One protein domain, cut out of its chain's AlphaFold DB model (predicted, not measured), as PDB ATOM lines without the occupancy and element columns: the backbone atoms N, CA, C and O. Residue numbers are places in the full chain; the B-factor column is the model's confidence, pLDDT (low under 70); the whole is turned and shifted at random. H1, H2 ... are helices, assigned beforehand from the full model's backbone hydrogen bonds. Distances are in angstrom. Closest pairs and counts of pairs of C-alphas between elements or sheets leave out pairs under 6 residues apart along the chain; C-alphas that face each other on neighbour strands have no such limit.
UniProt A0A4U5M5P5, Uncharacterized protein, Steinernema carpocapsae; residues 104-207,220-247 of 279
ATOM      1  N   ASP A 104      40.077 -47.279 -24.363       47.84
ATOM      2  CA  ASP A 104      40.586 -46.953 -23.032       47.84
ATOM      3  C   ASP A 104      39.554 -47.205 -21.914       47.84
ATOM      4  O   ASP A 104      39.905 -47.732 -20.852       47.84
ATOM      5  N   LEU A 105      38.265 -46.925 -22.172       52.31
ATOM      6  CA  LEU A 105      37.161 -47.170 -21.231       52.31
ATOM      7  C   LEU A 105      36.823 -48.660 -21.064       52.31
ATOM      8  O   LEU A 105      36.323 -49.053 -20.008       52.31
ATOM      9  N   HIS A 106      37.101 -49.486 -22.076       48.97
ATOM     10  CA  HIS A 106      36.963 -50.944 -21.993       48.97
ATOM     11  C   HIS A 106      38.180 -51.596 -21.315       48.97
ATOM     12  O   HIS A 106      38.029 -52.572 -20.588       48.97
ATOM     13  N   GLY A 107      39.386 -51.053 -21.508       43.91
ATOM     14  CA  GLY A 107      40.620 -51.647 -20.981       43.91
ATOM     15  C   GLY A 107      40.903 -51.401 -19.492       43.91
ATOM     16  O   GLY A 107      41.641 -52.175 -18.889       43.91
ATOM     17  N   SER A 108      40.361 -50.333 -18.885       53.75
ATOM     18  CA  SER A 108      40.835 -49.858 -17.564       53.75
ATOM     19  C   SER A 108      39.882 -50.020 -16.371       53.75
ATOM     20  O   SER A 108      40.343 -49.930 -15.228       53.75
ATOM     21  N   SER A 109      38.562 -50.176 -16.555       61.12
ATOM     22  CA  SER A 109      37.629 -50.055 -15.419       61.12
ATOM     23  C   SER A 109      36.235 -50.667 -15.643       61.12
ATOM     24  O   SER A 109      35.535 -50.245 -16.564       61.12
ATOM     25  N   PRO A 110      35.725 -51.531 -14.733       61.88
ATOM     26  CA  PRO A 110      34.366 -52.081 -14.833       61.88
ATOM     27  C   PRO A 110      33.255 -51.018 -14.716       61.88
ATOM     28  O   PRO A 110      32.107 -51.278 -15.075       61.88
ATOM     29  N   GLY A 111      33.575 -49.810 -14.231       67.12
ATOM     30  CA  GLY A 111      32.644 -48.680 -14.249       67.12
ATOM     31  C   GLY A 111      32.408 -48.124 -15.661       67.12
ATOM     32  O   GLY A 111      31.271 -47.799 -16.003       67.12
ATOM     33  N   GLY A 112      33.459 -48.060 -16.487       77.69
ATOM     34  CA  GLY A 112      33.425 -47.459 -17.825       77.69
ATOM     35  C   GLY A 112      32.499 -48.206 -18.781       77.69
ATOM     36  O   GLY A 112      31.555 -47.630 -19.323       77.69
ATOM     37  N   GLU A 113      32.673 -49.524 -18.893       80.44
ATOM     38  CA  GLU A 113      31.805 -50.369 -19.724       80.44
ATOM     39  C   GLU A 113      30.321 -50.323 -19.311       80.44
ATOM     40  O   GLU A 113      29.420 -50.515 -20.133       80.44
ATOM     41  N   GLY A 114      30.049 -50.144 -18.013       84.69
ATOM     42  CA  GLY A 114      28.693 -50.028 -17.474       84.69
ATOM     43  C   GLY A 114      28.024 -48.714 -17.881       84.69
ATOM     44  O   GLY A 114      26.842 -48.705 -18.230       84.69
ATOM     45  N   TYR A 115      28.794 -47.623 -17.895       91.12
ATOM     46  CA  TYR A 115      28.351 -46.327 -18.402       91.12
ATOM     47  C   TYR A 115      28.066 -46.373 -19.905       91.12
ATOM     48  O   TYR A 115      26.942 -46.057 -20.296       91.12
ATOM     49  N   CYS A 116      29.018 -46.834 -20.727       89.69
ATOM     50  CA  CYS A 116      28.851 -46.893 -22.184       89.69
ATOM     51  C   CYS A 116      27.630 -47.739 -22.569       89.69
ATOM     52  O   CYS A 116      26.754 -47.274 -23.291       89.69
ATOM     53  N   ARG A 117      27.464 -48.935 -21.978       90.06
ATOM     54  CA  ARG A 117      26.273 -49.778 -22.218       90.06
ATOM     55  C   ARG A 117      24.959 -49.131 -21.765       90.06
ATOM     56  O   ARG A 117      23.908 -49.432 -22.334       90.06
ATOM     57  N   GLY A 118      24.984 -48.267 -20.751       89.81
ATOM     58  CA  GLY A 118      23.827 -47.473 -20.330       89.81
ATOM     59  C   GLY A 118      23.490 -46.361 -21.326       89.81
ATOM     60  O   GLY A 118      22.353 -46.263 -21.793       89.81
ATOM     61  N   MET A 119      24.500 -45.576 -21.702       92.75
ATOM     62  CA  MET A 119      24.383 -44.472 -22.651       92.75
ATOM     63  C   MET A 119      24.017 -44.941 -24.060       92.75
ATOM     64  O   MET A 119      23.136 -44.339 -24.665       92.75
ATOM     65  N   ASP A 120      24.576 -46.051 -24.546       91.00
ATOM     66  CA  ASP A 120      24.218 -46.675 -25.827       91.00
ATOM     67  C   ASP A 120      22.745 -47.094 -25.883       91.00
ATOM     68  O   ASP A 120      22.104 -46.989 -26.926       91.00
ATOM     69  N   ARG A 121      22.176 -47.561 -24.761       89.44
ATOM     70  CA  ARG A 121      20.747 -47.905 -24.674       89.44
ATOM     71  C   ARG A 121      19.876 -46.653 -24.652       89.44
ATOM     72  O   ARG A 121      18.890 -46.595 -25.381       89.44
ATOM     73  N   ALA A 122      20.244 -45.645 -23.858       87.38
ATOM     74  CA  ALA A 122      19.516 -44.375 -23.788       87.38
ATOM     75  C   ALA A 122      19.544 -43.626 -25.134       87.38
ATOM     76  O   ALA A 122      18.514 -43.172 -25.630       87.38
ATOM     77  N   CYS A 123      20.717 -43.570 -25.763       86.50
ATOM     78  CA  CYS A 123      20.953 -42.944 -27.058       86.50
ATOM     79  C   CYS A 123      20.666 -43.883 -28.238       86.50
ATOM     80  O   CYS A 123      20.867 -43.473 -29.377       86.50
ATOM     81  N   GLY A 124      20.188 -45.112 -28.016       83.38
ATOM     82  CA  GLY A 124      19.967 -46.106 -29.074       83.38
ATOM     83  C   GLY A 124      18.842 -45.739 -30.047       83.38
ATOM     84  O   GLY A 124      18.808 -46.226 -31.174       83.38
ATOM     85  N   ALA A 125      17.942 -44.835 -29.651       81.94
ATOM     86  CA  ALA A 125      16.856 -44.370 -30.504       81.94
ATOM     87  C   ALA A 125      17.373 -43.699 -31.803       81.94
ATOM     88  O   ALA A 125      18.364 -42.960 -31.774       81.94
ATOM     89  N   PRO A 126      16.679 -43.869 -32.945       73.06
ATOM     90  CA  PRO A 126      17.048 -43.219 -34.210       73.06
ATOM     91  C   PRO A 126      16.724 -41.715 -34.234       73.06
ATOM     92  O   PRO A 126      17.162 -41.000 -35.130       73.06
ATOM     93  N   ARG A 127      15.949 -41.217 -33.261       78.56
ATOM     94  CA  ARG A 127      15.643 -39.791 -33.096       78.56
ATOM     95  C   ARG A 127      16.611 -39.155 -32.102       78.56
ATOM     96  O   ARG A 127      16.915 -39.758 -31.078       78.56
ATOM     97  N   MET A 128      17.029 -37.925 -32.394       84.50
ATOM     98  CA  MET A 128      17.796 -37.081 -31.475       84.50
ATOM     99  C   MET A 128      17.064 -36.921 -30.129       84.50
ATOM    100  O   MET A 128      15.851 -36.695 -30.090       84.50
ATOM    101  N   MET A 129      17.810 -37.018 -29.030       84.88
ATOM    102  CA  MET A 129      17.355 -36.637 -27.694       84.88
ATOM    103  C   MET A 129      17.570 -35.141 -27.447       84.88
ATOM    104  O   MET A 129      18.539 -34.558 -27.925       84.88
ATOM    105  N   SER A 130      16.715 -34.522 -26.632       87.81
ATOM    106  CA  SER A 130      17.001 -33.188 -26.099       87.81
ATOM    107  C   SER A 130      18.228 -33.223 -25.182       87.81
ATOM    108  O   SER A 130      18.398 -34.173 -24.418       87.81
ATOM    109  N   GLU A 131      19.043 -32.165 -25.202       88.50
ATOM    110  CA  GLU A 131      20.267 -32.061 -24.390       88.50
ATOM    111  C   GLU A 131      20.014 -32.353 -22.902       88.50
ATOM    112  O   GLU A 131      20.724 -33.155 -22.302       88.50
ATOM    113  N   LYS A 132      18.922 -31.818 -22.334       90.06
ATOM    114  CA  LYS A 132      18.488 -32.125 -20.960       90.06
ATOM    115  C   LYS A 132      18.397 -33.635 -20.687       90.06
ATOM    116  O   LYS A 132      18.918 -34.094 -19.678       90.06
ATOM    117  N   LYS A 133      17.789 -34.416 -21.590       91.06
ATOM    118  CA  LYS A 133      17.653 -35.876 -21.435       91.06
ATOM    119  C   LYS A 133      18.978 -36.614 -21.607       91.06
ATOM    120  O   LYS A 133      19.180 -37.653 -20.985       91.06
ATOM    121  N   LEU A 134      19.877 -36.084 -22.437       91.25
ATOM    122  CA  LEU A 134      21.228 -36.621 -22.592       91.25
ATOM    123  C   LEU A 134      22.041 -36.435 -21.301       91.25
ATOM    124  O   LEU A 134      22.670 -37.383 -20.840       91.25
ATOM    125  N   LEU A 135      21.951 -35.256 -20.677       92.62
ATOM    126  CA  LEU A 135      22.575 -34.962 -19.384       92.62
ATOM    127  C   LEU A 135      21.951 -35.778 -18.236       92.62
ATOM    128  O   LEU A 135      22.680 -36.324 -17.414       92.62
ATOM    129  N   GLU A 136      20.624 -35.938 -18.202       93.12
ATOM    130  CA  GLU A 136      19.933 -36.808 -17.233       93.12
ATOM    131  C   GLU A 136      20.397 -38.273 -17.338       93.12
ATOM    132  O   GLU A 136      20.675 -38.911 -16.319       93.12
ATOM    133  N   ALA A 137      20.524 -38.807 -18.561       92.56
ATOM    134  CA  ALA A 137      21.050 -40.151 -18.796       92.56
ATOM    135  C   ALA A 137      22.520 -40.269 -18.362       92.56
ATOM    136  O   ALA A 137      22.880 -41.215 -17.660       92.56
ATOM    137  N   HIS A 138      23.343 -39.280 -18.712       93.62
ATOM    138  CA  HIS A 138      24.751 -39.214 -18.335       93.62
ATOM    139  C   HIS A 138      24.950 -39.208 -16.815       93.62
ATOM    140  O   HIS A 138      25.696 -40.042 -16.308       93.62
ATOM    141  N   ILE A 139      24.227 -38.364 -16.070       93.88
ATOM    142  CA  ILE A 139      24.289 -38.330 -14.599       93.88
ATOM    143  C   ILE A 139      23.844 -39.680 -14.018       93.88
ATOM    144  O   ILE A 139      24.532 -40.254 -13.171       93.88
ATOM    145  N   LYS A 140      22.724 -40.235 -14.504       94.12
ATOM    146  CA  LYS A 140      22.192 -41.526 -14.040       94.12
ATOM    147  C   LYS A 140      23.201 -42.662 -14.217       94.12
ATOM    148  O   LYS A 140      23.393 -43.455 -13.295       94.12
ATOM    149  N   HIS A 141      23.836 -42.760 -15.382       93.19
ATOM    150  CA  HIS A 141      24.792 -43.828 -15.676       93.19
ATOM    151  C   HIS A 141      26.183 -43.560 -15.078       93.19
ATOM    152  O   HIS A 141      26.823 -44.500 -14.612       93.19
ATOM    153  N   GLY A 142      26.615 -42.299 -14.991       90.88
ATOM    154  CA  GLY A 142      27.876 -41.894 -14.365       90.88
ATOM    155  C   GLY A 142      27.904 -42.186 -12.863       90.88
ATOM    156  O   GLY A 142      28.851 -42.797 -12.371       90.88
ATOM    157  N   VAL A 143      26.819 -41.884 -12.138       91.31
ATOM    158  CA  VAL A 143      26.682 -42.252 -10.714       91.31
ATOM    159  C   VAL A 143      26.749 -43.773 -10.518       91.31
ATOM    160  O   VAL A 143      27.367 -44.244  -9.562       91.31
ATOM    161  N   VAL A 144      26.168 -44.571 -11.421       91.06
ATOM    162  CA  VAL A 144      26.263 -46.043 -11.367       91.06
ATOM    163  C   VAL A 144      27.691 -46.532 -11.637       91.06
ATOM    164  O   VAL A 144      28.156 -47.431 -10.934       91.06
ATOM    165  N   ALA A 145      28.407 -45.931 -12.590       89.19
ATOM    166  CA  ALA A 145      29.803 -46.255 -12.887       89.19
ATOM    167  C   ALA A 145      30.730 -45.960 -11.697       89.19
ATOM    168  O   ALA A 145      31.477 -46.838 -11.266       89.19
ATOM    169  N   ILE A 146      30.612 -44.766 -11.106       89.00
ATOM    170  CA  ILE A 146      31.386 -44.335  -9.931       89.00
ATOM    171  C   ILE A 146      31.075 -45.221  -8.713       89.00
ATOM    172  O   ILE A 146      31.988 -45.690  -8.035       89.00
ATOM    173  N   ASN A 147      29.798 -45.532  -8.464       88.81
ATOM    174  CA  ASN A 147      29.406 -46.434  -7.377       88.81
ATOM    175  C   ASN A 147      29.899 -47.873  -7.590       88.81
ATOM    176  O   ASN A 147      30.230 -48.553  -6.622       88.81
ATOM    177  N   THR A 148      29.949 -48.350  -8.836       86.50
ATOM    178  CA  THR A 148      30.516 -49.668  -9.167       86.50
ATOM    179  C   THR A 148      32.024 -49.677  -8.926       86.50
ATOM    180  O   THR A 148      32.525 -50.578  -8.259       86.50
ATOM    181  N   PHE A 149      32.733 -48.628  -9.353       83.69
ATOM    182  CA  PHE A 149      34.162 -48.456  -9.089       83.69
ATOM    183  C   PHE A 149      34.486 -48.429  -7.588       83.69
ATOM    184  O   PHE A 149      35.412 -49.101  -7.142       83.69
ATOM    185  N   GLY A 150      33.699 -47.689  -6.799       80.69
ATOM    186  CA  GLY A 150      33.874 -47.576  -5.349       80.69
ATOM    187  C   GLY A 150      33.595 -48.864  -4.564       80.69
ATOM    188  O   GLY A 150      34.038 -48.976  -3.423       80.69
ATOM    189  N   LYS A 151      32.889 -49.837  -5.160       81.50
ATOM    190  CA  LYS A 151      32.638 -51.165  -4.573       81.50
ATOM    191  C   LYS A 151      33.752 -52.173  -4.846       81.50
ATOM    192  O   LYS A 151      33.805 -53.190  -4.160       81.50
ATOM    193  N   CYS A 152      34.622 -51.932  -5.826       70.69
ATOM    194  CA  CYS A 152      35.758 -52.812  -6.080       70.69
ATOM    195  C   CYS A 152      36.754 -52.717  -4.907       70.69
ATOM    196  O   CYS A 152      37.263 -51.620  -4.653       70.69
ATOM    197  N   PRO A 153      37.082 -53.823  -4.210       60.56
ATOM    198  CA  PRO A 153      38.099 -53.819  -3.165       60.56
ATOM    199  C   PRO A 153      39.484 -53.648  -3.804       60.56
ATOM    200  O   PRO A 153      40.145 -54.612  -4.178       60.56
ATOM    201  N   LYS A 154      39.909 -52.394  -3.976       64.81
ATOM    202  CA  LYS A 154      41.241 -52.054  -4.482       64.81
ATOM    203  C   LYS A 154      42.228 -51.980  -3.321       64.81
ATOM    204  O   LYS A 154      42.050 -51.174  -2.413       64.81
ATOM    205  N   VAL A 155      43.272 -52.801  -3.387       55.00
ATOM    206  CA  VAL A 155      44.448 -52.693  -2.516       55.00
ATOM    207  C   VAL A 155      45.204 -51.421  -2.911       55.00
ATOM    208  O   VAL A 155      45.658 -51.309  -4.047       55.00
ATOM    209  N   GLY A 156      45.296 -50.446  -2.006       60.94
ATOM    210  CA  GLY A 156      46.030 -49.200  -2.243       60.94
ATOM    211  C   GLY A 156      45.548 -48.021  -1.398       60.94
ATOM    212  O   GLY A 156      44.430 -48.012  -0.878       60.94
ATOM    213  N   ASP A 157      46.405 -47.007  -1.282       69.44
ATOM    214  CA  ASP A 157      46.151 -45.815  -0.475       69.44
ATOM    215  C   ASP A 157      44.946 -44.996  -0.949       69.44
ATOM    216  O   ASP A 157      44.636 -44.901  -2.142       69.44
ATOM    217  N   GLY A 158      44.315 -44.287  -0.006       77.81
ATOM    218  CA  GLY A 158      43.179 -43.403  -0.286       77.81
ATOM    219  C   GLY A 158      43.456 -42.365  -1.382       77.81
ATOM    220  O   GLY A 158      42.566 -42.098  -2.188       77.81
ATOM    221  N   LYS A 159      44.699 -41.866  -1.471       81.06
ATOM    222  CA  LYS A 159      45.160 -40.933  -2.516       81.06
ATOM    223  C   LYS A 159      45.143 -41.560  -3.915       81.06
ATOM    224  O   LYS A 159      44.711 -40.924  -4.871       81.06
ATOM    225  N   VAL A 160      45.557 -42.824  -4.037       80.62
ATOM    226  CA  VAL A 160      45.531 -43.567  -5.310       80.62
ATOM    227  C   VAL A 160      44.085 -43.822  -5.738       80.62
ATOM    228  O   VAL A 160      43.749 -43.695  -6.915       80.62
ATOM    229  N   ARG A 161      43.189 -44.127  -4.791       81.50
ATOM    230  CA  ARG A 161      41.754 -44.266  -5.081       81.50
ATOM    231  C   ARG A 161      41.133 -42.952  -5.567       81.50
ATOM    232  O   ARG A 161      40.352 -42.986  -6.510       81.50
ATOM    233  N   GLU A 162      41.480 -41.827  -4.948       84.12
ATOM    234  CA  GLU A 162      41.004 -40.494  -5.338       84.12
ATOM    235  C   GLU A 162      41.498 -40.092  -6.734       84.12
ATOM    236  O   GLU A 162      40.681 -39.760  -7.588       84.12
ATOM    237  N   ALA A 163      42.795 -40.252  -7.023       85.56
ATOM    238  CA  ALA A 163      43.354 -39.994  -8.351       85.56
ATOM    239  C   ALA A 163      42.662 -40.819  -9.456       85.56
ATOM    240  O   ALA A 163      42.314 -40.287 -10.509       85.56
ATOM    241  N   ASN A 164      42.393 -42.107  -9.205       84.00
ATOM    242  CA  ASN A 164      41.676 -42.945 -10.168       84.00
ATOM    243  C   ASN A 164      40.182 -42.588 -10.307       84.00
ATOM    244  O   ASN A 164      39.615 -42.790 -11.379       84.00
ATOM    245  N   LEU A 165      39.534 -42.077  -9.253       85.25
ATOM    246  CA  LEU A 165      38.157 -41.575  -9.336       85.25
ATOM    247  C   LEU A 165      38.085 -40.303 -10.188       85.25
ATOM    248  O   LEU A 165      37.190 -40.201 -11.024       85.25
ATOM    249  N   SER A 166      39.042 -39.385 -10.033       87.44
ATOM    250  CA  SER A 166      39.172 -38.208 -10.899       87.44
ATOM    251  C   SER A 166      39.418 -38.606 -12.355       87.44
ATOM    252  O   SER A 166      38.723 -38.112 -13.239       87.44
ATOM    253  N   ARG A 167      40.308 -39.579 -12.611       87.50
ATOM    254  CA  ARG A 167      40.557 -40.089 -13.971       87.50
ATOM    255  C   ARG A 167      39.300 -40.697 -14.601       87.50
ATOM    256  O   ARG A 167      38.951 -40.347 -15.721       87.50
ATOM    257  N   LEU A 168      38.562 -41.536 -13.864       87.19
ATOM    258  CA  LEU A 168      37.277 -42.079 -14.325       87.19
ATOM    259  C   LEU A 168      36.261 -40.959 -14.606       87.19
ATOM    260  O   LEU A 168      35.523 -41.018 -15.583       87.19
ATOM    261  N   GLN A 169      36.216 -39.926 -13.764       89.69
ATOM    262  CA  GLN A 169      35.325 -38.782 -13.944       89.69
ATOM    263  C   GLN A 169      35.658 -37.975 -15.214       89.69
ATOM    264  O   GLN A 169      34.744 -37.491 -15.886       89.69
ATOM    265  N   GLU A 170      36.937 -37.858 -15.571       90.06
ATOM    266  CA  GLU A 170      37.400 -37.252 -16.826       90.06
ATOM    267  C   GLU A 170      37.066 -38.128 -18.045       90.06
ATOM    268  O   GLU A 170      36.489 -37.621 -19.007       90.06
ATOM    269  N   GLU A 171      37.320 -39.440 -17.977       88.50
ATOM    270  CA  GLU A 171      36.962 -40.413 -19.026       88.50
ATOM    271  C   GLU A 171      35.448 -40.376 -19.342       88.50
ATOM    272  O   GLU A 171      35.045 -40.285 -20.504       88.50
ATOM    273  N   LEU A 172      34.593 -40.360 -18.311       90.50
ATOM    274  CA  LEU A 172      33.132 -40.259 -18.455       90.50
ATOM    275  C   LEU A 172      32.677 -38.937 -19.100       90.50
ATOM    276  O   LEU A 172      31.680 -38.916 -19.828       90.50
ATOM    277  N   ASN A 173      33.393 -37.839 -18.838       91.06
ATOM    278  CA  ASN A 173      33.112 -36.526 -19.423       91.06
ATOM    279  C   ASN A 173      33.562 -36.449 -20.890       91.06
ATOM    280  O   ASN A 173      32.831 -35.908 -21.718       91.06
ATOM    281  N   ALA A 174      34.712 -37.028 -21.242       90.06
ATOM    282  CA  ALA A 174      35.159 -37.125 -22.633       90.06
ATOM    283  C   ALA A 174      34.168 -37.946 -23.482       90.06
ATOM    284  O   ALA A 174      33.768 -37.539 -24.576       90.06
ATOM    285  N   GLU A 175      33.687 -39.064 -22.939       89.50
ATOM    286  CA  GLU A 175      32.722 -39.931 -23.613       89.50
ATOM    287  C   GLU A 175      31.323 -39.275 -23.731       89.50
ATOM    288  O   GLU A 175      30.602 -39.522 -24.699       89.50
ATOM    289  N   LEU A 176      30.939 -38.361 -22.822       92.12
ATOM    290  CA  LEU A 176      29.741 -37.520 -22.998       92.12
ATOM    291  C   LEU A 176      29.824 -36.647 -24.260       92.12
ATOM    292  O   LEU A 176      28.825 -36.524 -24.972       92.12
ATOM    293  N   GLU A 177      30.979 -36.051 -24.561       91.75
ATOM    294  CA  GLU A 177      31.143 -35.234 -25.773       91.75
ATOM    295  C   GLU A 177      31.018 -36.086 -27.049       91.75
ATOM    296  O   GLU A 177      30.366 -35.661 -28.009       91.75
ATOM    297  N   ARG A 178      31.503 -37.339 -27.033       90.94
ATOM    298  CA  ARG A 178      31.237 -38.319 -28.105       90.94
ATOM    299  C   ARG A 178      29.732 -38.565 -28.274       90.94
ATOM    300  O   ARG A 178      29.231 -38.496 -29.399       90.94
ATOM    301  N   TYR A 179      28.983 -38.774 -27.188       90.44
ATOM    302  CA  TYR A 179      27.524 -38.938 -27.265       90.44
ATOM    303  C   TYR A 179      26.783 -37.667 -27.714       90.44
ATOM    304  O   TYR A 179      25.803 -37.773 -28.451       90.44
ATOM    305  N   LYS A 180      27.247 -36.463 -27.348       91.44
ATOM    306  CA  LYS A 180      26.699 -35.194 -27.869       91.44
ATOM    307  C   LYS A 180      26.882 -35.087 -29.382       91.44
ATOM    308  O   LYS A 180      25.912 -34.807 -30.084       91.44
ATOM    309  N   ALA A 181      28.081 -35.381 -29.890       89.06
ATOM    310  CA  ALA A 181      28.358 -35.386 -31.326       89.06
ATOM    311  C   ALA A 181      27.476 -36.406 -32.073       89.06
ATOM    312  O   ALA A 181      26.831 -36.061 -33.064       89.06
ATOM    313  N   GLN A 182      27.359 -37.635 -31.556       87.12
ATOM    314  CA  GLN A 182      26.463 -38.665 -32.103       87.12
ATOM    315  C   GLN A 182      24.974 -38.302 -32.023       87.12
ATOM    316  O   GLN A 182      24.174 -38.779 -32.827       87.12
ATOM    317  N   ASN A 183      24.568 -37.488 -31.051       89.06
ATOM    318  CA  ASN A 183      23.193 -37.021 -30.941       89.06
ATOM    319  C   ASN A 183      22.898 -35.907 -31.961       89.06
ATOM    320  O   ASN A 183      21.833 -35.915 -32.575       89.06
ATOM    321  N   GLU A 184      23.846 -34.999 -32.216       86.19
ATOM    322  CA  GLU A 184      23.693 -33.943 -33.229       86.19
ATOM    323  C   GLU A 184      23.645 -34.499 -34.663       86.19
ATOM    324  O   GLU A 184      22.844 -34.023 -35.471       86.19
ATOM    325  N   THR A 185      24.381 -35.571 -34.998       81.75
ATOM    326  CA  THR A 185      24.236 -36.211 -36.328       81.75
ATOM    327  C   THR A 185      22.813 -36.738 -36.569       81.75
ATOM    328  O   THR A 185      22.306 -36.676 -37.695       81.75
ATOM    329  N   LYS A 186      22.103 -37.150 -35.507       80.31
ATOM    330  CA  LYS A 186      20.694 -37.584 -35.575       80.31
ATOM    331  C   LYS A 186      19.708 -36.455 -35.865       80.31
ATOM    332  O   LYS A 186      18.554 -36.737 -36.199       80.31
ATOM    333  N   ARG A 187      20.131 -35.186 -35.794       72.69
ATOM    334  CA  ARG A 187      19.299 -34.040 -36.185       72.69
ATOM    335  C   ARG A 187      18.901 -34.111 -37.654       72.69
ATOM    336  O   ARG A 187      17.737 -33.899 -37.987       72.69
ATOM    337  N   VAL A 188      19.855 -34.440 -38.524       63.34
ATOM    338  CA  VAL A 188      19.644 -34.472 -39.977       63.34
ATOM    339  C   VAL A 188      18.957 -35.773 -40.393       63.34
ATOM    340  O   VAL A 188      17.961 -35.732 -41.119       63.34
ATOM    341  N   THR A 189      19.413 -36.921 -39.877       63.91
ATOM    342  CA  THR A 189      18.841 -38.229 -40.239       63.91
ATOM    343  C   THR A 189      17.392 -38.370 -39.776       63.91
ATOM    344  O   THR A 189      16.547 -38.755 -40.577       63.91
ATOM    345  N   GLY A 190      17.049 -37.948 -38.553       62.19
ATOM    346  CA  GLY A 190      15.670 -37.993 -38.056       62.19
ATOM    347  C   GLY A 190      14.684 -37.182 -38.910       62.19
ATOM    348  O   GLY A 190      13.539 -37.600 -39.099       62.19
ATOM    349  N   CYS A 191      15.132 -36.059 -39.481       61.91
ATOM    350  CA  CYS A 191      14.332 -35.247 -40.401       61.91
ATOM    351  C   CYS A 191      14.186 -35.913 -41.780       61.91
ATOM    352  O   CYS A 191      13.089 -35.916 -42.343       61.91
ATOM    353  N   ALA A 192      15.256 -36.522 -42.303       60.41
ATOM    354  CA  ALA A 192      15.221 -37.274 -43.557       60.41
ATOM    355  C   ALA A 192      14.319 -38.518 -43.455       60.41
ATOM    356  O   ALA A 192      13.403 -38.672 -44.262       60.41
ATOM    357  N   THR A 193      14.493 -39.354 -42.424       61.00
ATOM    358  CA  THR A 193      13.668 -40.552 -42.180       61.00
ATOM    359  C   THR A 193      12.196 -40.196 -41.997       61.00
ATOM    360  O   THR A 193      11.331 -40.874 -42.551       61.00
ATOM    361  N   ALA A 194      11.890 -39.101 -41.286       61.00
ATOM    362  CA  ALA A 194      10.527 -38.586 -41.227       61.00
ATOM    363  C   ALA A 194      10.014 -38.255 -42.639       61.00
ATOM    364  O   ALA A 194       9.018 -38.827 -43.072       61.00
ATOM    365  N   MET A 195      10.698 -37.396 -43.400       60.44
ATOM    366  CA  MET A 195      10.229 -36.994 -44.734       60.44
ATOM    367  C   MET A 195      10.082 -38.171 -45.718       60.44
ATOM    368  O   MET A 195       9.163 -38.154 -46.537       60.44
ATOM    369  N   ILE A 196      10.908 -39.216 -45.604       62.44
ATOM    370  CA  ILE A 196      10.758 -40.474 -46.355       62.44
ATOM    371  C   ILE A 196       9.472 -41.207 -45.943       62.44
ATOM    372  O   ILE A 196       8.674 -41.559 -46.810       62.44
ATOM    373  N   ALA A 197       9.207 -41.370 -44.642       58.69
ATOM    374  CA  ALA A 197       7.980 -42.005 -44.150       58.69
ATOM    375  C   ALA A 197       6.709 -41.234 -44.564       58.69
ATOM    376  O   ALA A 197       5.741 -41.838 -45.027       58.69
ATOM    377  N   TRP A 198       6.726 -39.897 -44.483       59.69
ATOM    378  CA  TRP A 198       5.621 -39.046 -44.947       59.69
ATOM    379  C   TRP A 198       5.413 -39.151 -46.471       59.69
ATOM    380  O   TRP A 198       4.269 -39.226 -46.925       59.69
ATOM    381  N   ARG A 199       6.486 -39.241 -47.276       55.84
ATOM    382  CA  ARG A 199       6.388 -39.514 -48.725       55.84
ATOM    383  C   ARG A 199       5.832 -40.914 -49.021       55.84
ATOM    384  O   ARG A 199       4.992 -41.038 -49.910       55.84
ATOM    385  N   GLY A 200       6.232 -41.939 -48.266       55.12
ATOM    386  CA  GLY A 200       5.727 -43.312 -48.405       55.12
ATOM    387  C   GLY A 200       4.231 -43.442 -48.091       55.12
ATOM    388  O   GLY A 200       3.474 -44.006 -48.883       55.12
ATOM    389  N   LEU A 201       3.773 -42.835 -46.992       50.88
ATOM    390  CA  LEU A 201       2.348 -42.754 -46.636       50.88
ATOM    391  C   LEU A 201       1.527 -41.988 -47.688       50.88
ATOM    392  O   LEU A 201       0.424 -42.408 -48.045       50.88
ATOM    393  N   GLY A 202       2.082 -40.906 -48.247       49.34
ATOM    394  CA  GLY A 202       1.480 -40.193 -49.377       49.34
ATOM    395  C   GLY A 202       1.372 -41.046 -50.648       49.34
ATOM    396  O   GLY A 202       0.371 -40.957 -51.359       49.34
ATOM    397  N   ALA A 203       2.356 -41.910 -50.916       46.09
ATOM    398  CA  ALA A 203       2.362 -42.800 -52.075       46.09
ATOM    399  C   ALA A 203       1.304 -43.916 -51.980       46.09
ATOM    400  O   ALA A 203       0.626 -44.177 -52.975       46.09
ATOM    401  N   LEU A 204       1.085 -44.511 -50.796       41.28
ATOM    402  CA  LEU A 204      -0.020 -45.465 -50.598       41.28
ATOM    403  C   LEU A 204      -1.386 -44.814 -50.863       41.28
ATOM    404  O   LEU A 204      -2.232 -45.402 -51.535       41.28
ATOM    405  N   ARG A 205      -1.589 -43.573 -50.400       42.28
ATOM    406  CA  ARG A 205      -2.852 -42.842 -50.605       42.28
ATOM    407  C   ARG A 205      -3.048 -42.359 -52.053       42.28
ATOM    408  O   ARG A 205      -4.173 -42.073 -52.452       42.28
ATOM    409  N   ALA A 206      -1.979 -42.301 -52.854       41.75
ATOM    410  CA  ALA A 206      -2.008 -41.824 -54.237       41.75
ATOM    411  C   ALA A 206      -2.467 -42.865 -55.276       41.75
ATOM    412  O   ALA A 206      -2.819 -42.474 -56.387       41.75
ATOM    413  N   ARG A 207      -2.509 -44.171 -54.954       42.66
ATOM    414  CA  ARG A 207      -2.991 -45.201 -55.904       42.66
ATOM    415  C   ARG A 207      -4.502 -45.166 -56.172       42.66
ATOM    416  O   ARG A 207      -4.947 -45.830 -57.101       42.66
ATOM    417  N   SER A 220       2.097 -28.879 -49.333       48.75
ATOM    418  CA  SER A 220       2.289 -29.880 -48.271       48.75
ATOM    419  C   SER A 220       3.768 -30.147 -47.970       48.75
ATOM    420  O   SER A 220       4.146 -30.347 -46.816       48.75
ATOM    421  N   PHE A 221       4.636 -30.118 -48.987       45.34
ATOM    422  CA  PHE A 221       6.077 -30.256 -48.780       45.34
ATOM    423  C   PHE A 221       6.668 -29.018 -48.088       45.34
ATOM    424  O   PHE A 221       7.389 -29.162 -47.104       45.34
ATOM    425  N   HIS A 222       6.304 -27.803 -48.516       48.53
ATOM    426  CA  HIS A 222       6.756 -26.564 -47.869       48.53
ATOM    427  C   HIS A 222       6.246 -26.413 -46.428       48.53
ATOM    428  O   HIS A 222       6.999 -25.963 -45.560       48.53
ATOM    429  N   SER A 223       5.001 -26.803 -46.137       51.84
ATOM    430  CA  SER A 223       4.465 -26.781 -44.771       51.84
ATOM    431  C   SER A 223       5.127 -27.842 -43.887       51.84
ATOM    432  O   SER A 223       5.509 -27.526 -42.760       51.84
ATOM    433  N   SER A 224       5.373 -29.051 -44.407       53.66
ATOM    434  CA  SER A 224       6.121 -30.103 -43.705       53.66
ATOM    435  C   SER A 224       7.570 -29.692 -43.421       53.66
ATOM    436  O   SER A 224       8.033 -29.847 -42.293       53.66
ATOM    437  N   VAL A 225       8.276 -29.090 -44.387       54.09
ATOM    438  CA  VAL A 225       9.640 -28.564 -44.191       54.09
ATOM    439  C   VAL A 225       9.650 -27.428 -43.165       54.09
ATOM    440  O   VAL A 225      10.444 -27.476 -42.233       54.09
ATOM    441  N   ARG A 226       8.730 -26.454 -43.248       53.31
ATOM    442  CA  ARG A 226       8.620 -25.364 -42.255       53.31
ATOM    443  C   ARG A 226       8.209 -25.852 -40.860       53.31
ATOM    444  O   ARG A 226       8.614 -25.253 -39.867       53.31
ATOM    445  N   SER A 227       7.412 -26.914 -40.762       54.25
ATOM    446  CA  SER A 227       7.023 -27.530 -39.484       54.25
ATOM    447  C   SER A 227       8.173 -28.346 -38.882       54.25
ATOM    448  O   SER A 227       8.443 -28.255 -37.688       54.25
ATOM    449  N   CYS A 228       8.933 -29.056 -39.719       48.56
ATOM    450  CA  CYS A 228      10.168 -29.731 -39.333       48.56
ATOM    451  C   CYS A 228      11.238 -28.724 -38.873       48.56
ATOM    452  O   CYS A 228      11.809 -28.882 -37.799       48.56
ATOM    453  N   GLN A 229      11.426 -27.623 -39.606       55.81
ATOM    454  CA  GLN A 229      12.323 -26.524 -39.242       55.81
ATOM    455  C   GLN A 229      11.946 -25.894 -37.892       55.81
ATOM    456  O   GLN A 229      12.806 -25.755 -37.027       55.81
ATOM    457  N   ARG A 230      10.654 -25.608 -37.656       54.66
ATOM    458  CA  ARG A 230      10.164 -25.105 -36.358       54.66
ATOM    459  C   ARG A 230      10.292 -26.106 -35.206       54.66
ATOM    460  O   ARG A 230      10.400 -25.678 -34.064       54.66
ATOM    461  N   ARG A 231      10.275 -27.416 -35.476       50.00
ATOM    462  CA  ARG A 231      10.317 -28.466 -34.439       50.00
ATOM    463  C   ARG A 231      11.721 -28.999 -34.139       50.00
ATOM    464  O   ARG A 231      11.944 -29.498 -33.042       50.00
ATOM    465  N   CYS A 232      12.641 -28.902 -35.096       48.72
ATOM    466  CA  CYS A 232      13.982 -29.489 -35.025       48.72
ATOM    467  C   CYS A 232      15.118 -28.447 -35.102       48.72
ATOM    468  O   CYS A 232      16.286 -28.816 -34.994       48.72
ATOM    469  N   GLY A 233      14.807 -27.163 -35.334       50.19
ATOM    470  CA  GLY A 233      15.800 -26.084 -35.432       50.19
ATOM    471  C   GLY A 233      16.785 -26.235 -36.599       50.19
ATOM    472  O   GLY A 233      17.868 -25.657 -36.575       50.19
ATOM    473  N   CYS A 234      16.461 -27.072 -37.589       53.53
ATOM    474  CA  CYS A 234      17.341 -27.382 -38.709       53.53
ATOM    475  C   CYS A 234      17.490 -26.179 -39.637       53.53
ATOM    476  O   CYS A 234      16.496 -25.617 -40.099       53.53
ATOM    477  N   ASP A 235      18.732 -25.848 -39.975       53.84
ATOM    478  CA  ASP A 235      19.016 -24.868 -41.012       53.84
ATOM    479  C   ASP A 235      18.497 -25.405 -42.353       53.84
ATOM    480  O   ASP A 235      18.928 -26.472 -42.813       53.84
ATOM    481  N   SER A 236      17.541 -24.705 -42.969       54.78
ATOM    482  CA  SER A 236      16.850 -25.181 -44.178       54.78
ATOM    483  C   SER A 236      17.832 -25.443 -45.319       54.78
ATOM    484  O   SER A 236      17.632 -26.373 -46.095       54.78
ATOM    485  N   HIS A 237      18.931 -24.686 -45.364       50.47
ATOM    486  CA  HIS A 237      20.005 -24.844 -46.337       50.47
ATOM    487  C   HIS A 237      20.751 -26.186 -46.195       50.47
ATOM    488  O   HIS A 237      20.918 -26.892 -47.189       50.47
ATOM    489  N   ARG A 238      21.134 -26.607 -44.975       51.44
ATOM    490  CA  ARG A 238      21.815 -27.906 -44.761       51.44
ATOM    491  C   ARG A 238      20.903 -29.096 -45.039       51.44
ATOM    492  O   ARG A 238      21.357 -30.083 -45.611       51.44
ATOM    493  N   ALA A 239      19.624 -28.998 -44.672       53.06
ATOM    494  CA  ALA A 239      18.647 -30.023 -45.026       53.06
ATOM    495  C   ALA A 239      18.527 -30.171 -46.554       53.06
ATOM    496  O   ALA A 239      18.473 -31.288 -47.058       53.06
ATOM    497  N   TRP A 240      18.543 -29.057 -47.296       54.22
ATOM    498  CA  TRP A 240      18.445 -29.057 -48.758       54.22
ATOM    499  C   TRP A 240      19.647 -29.721 -49.448       54.22
ATOM    500  O   TRP A 240      19.445 -30.544 -50.340       54.22
ATOM    501  N   HIS A 241      20.878 -29.447 -48.996       52.66
ATOM    502  CA  HIS A 241      22.077 -30.134 -49.510       52.66
ATOM    503  C   HIS A 241      22.036 -31.641 -49.237       52.66
ATOM    504  O   HIS A 241      22.226 -32.421 -50.163       52.66
ATOM    505  N   ALA A 242      21.634 -32.062 -48.032       53.25
ATOM    506  CA  ALA A 242      21.468 -33.485 -47.724       53.25
ATOM    507  C   ALA A 242      20.447 -34.195 -48.644       53.25
ATOM    508  O   ALA A 242      20.624 -35.370 -48.952       53.25
ATOM    509  N   PHE A 243      19.403 -33.508 -49.130       52.94
ATOM    510  CA  PHE A 243      18.483 -34.081 -50.127       52.94
ATOM    511  C   PHE A 243      19.088 -34.168 -51.532       52.94
ATOM    512  O   PHE A 243      18.823 -35.141 -52.241       52.94
ATOM    513  N   ARG A 244      19.907 -33.185 -51.924       53.75
ATOM    514  CA  ARG A 244      20.634 -33.206 -53.200       53.75
ATOM    515  C   ARG A 244      21.629 -34.366 -53.243       53.75
ATOM    516  O   ARG A 244      21.667 -35.087 -54.234       53.75
ATOM    517  N   ASP A 245      22.361 -34.576 -52.155       48.78
ATOM    518  CA  ASP A 245      23.392 -35.610 -52.058       48.78
ATOM    519  C   ASP A 245      22.782 -37.032 -51.959       48.78
ATOM    520  O   ASP A 245      23.400 -38.003 -52.378       48.78
ATOM    521  N   MET A 246      21.517 -37.160 -51.525       49.22
ATOM    522  CA  MET A 246      20.706 -38.390 -51.659       49.22
ATOM    523  C   MET A 246      20.099 -38.591 -53.068       49.22
ATOM    524  O   MET A 246      19.242 -39.455 -53.252       49.22
ATOM    525  N   GLY A 247      20.465 -37.776 -54.065       38.78
ATOM    526  CA  GLY A 247      19.959 -37.877 -55.441       38.78
ATOM    527  C   GLY A 247      18.495 -37.452 -55.632       38.78
ATOM    528  O   GLY A 247      17.924 -37.636 -56.712       38.78
TER     529      GLY A 247
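Overview. This is residues 104 to 207 and 220 to 247 of the 279 residues of an uncharacterized protein of Steinernema carpocapsae (UniProt A0A4U5M5P5). One very long helix, H4, kinked near residue 187, makes the length of a rod; H2 and H3 pack on its first half as a three-helix bundle. H5 and H6 sit loosely beside it around the kink, H1 is a short piece at the start of H2, and residues 200 to 207 stick out at one end. The printed part has 132 residues, with six named helices in the order H1 to H6, no named strand, and the class all helix. It is only just loose, close to extended, with a radius of gyration of the C-alphas of 20.8 A and spans of 72 by 28 by 25 A.

Arrangement. H4, residues 158 to 206, has a kink of 29 degrees near residue 187. With residues 168 to 179 alone it touches H2, residues 110 to 122, the same way at a shallow tilt of 19 degrees; the closest C-alphas, of Gly 112 and Leu 172, are 7.2 A apart. With residues 165 to 180 alone H4 touches H3, residues 131 to 151, as a hairpin, opposite ways at a tilt of 36 degrees, only just steep; the closest C-alphas are those of Gly 142 and Leu 172, 6.9 A. H2 and H3, also a hairpin, touch at 24 degrees, a shallow tilt, with C-alphas 111 and 145 closest at 4.0 A. H2, H3 and H4 form an up and down bundle, each running against the one before. H5, residues 220 to 232, only just touches H4, with 3 pairs of C-alphas within 8 A, the closest Cys 191 and Cys 228 at 7.0 A. H6, residues 236 to 245, is close to H4 but not clearly touching, with C-alphas 188 and 239 closest at 6.8 A. H1, residues 104 to 108, touches H2 only at the corner, C-alphas 105 and 112 being closest at 5.1 A. Every O i to N i+4 pair is within hydrogen-bond range in H1, H5 and H6, against 7 of 9 in H2, 16 of 17 in H3 and 40 of 45 in H4.

Along the chain. H4 measures 70.4 A from C-alpha 158 at (43.179, -43.403, -0.286) to C-alpha 206 at (-2.008, -41.824, -54.237). H3 measures 30.2 A, H2 19.0 A. H6 ends with C-alpha 245 at (23.392, -35.610, -52.058).

Size, cuts and confidence. The C-alphas farthest apart, of Asp 157 and Arg 207, are 74.1 A apart. Residues 208 to 219 are cut out, and C-alphas 207 and 220 are 17.9 A apart. Of the links printed whole, none is long. Mean pLDDT of the printed part is 71.7; residues 104 to 111, 153 to 157, 188 to 207 and 220 to 247 are under 70.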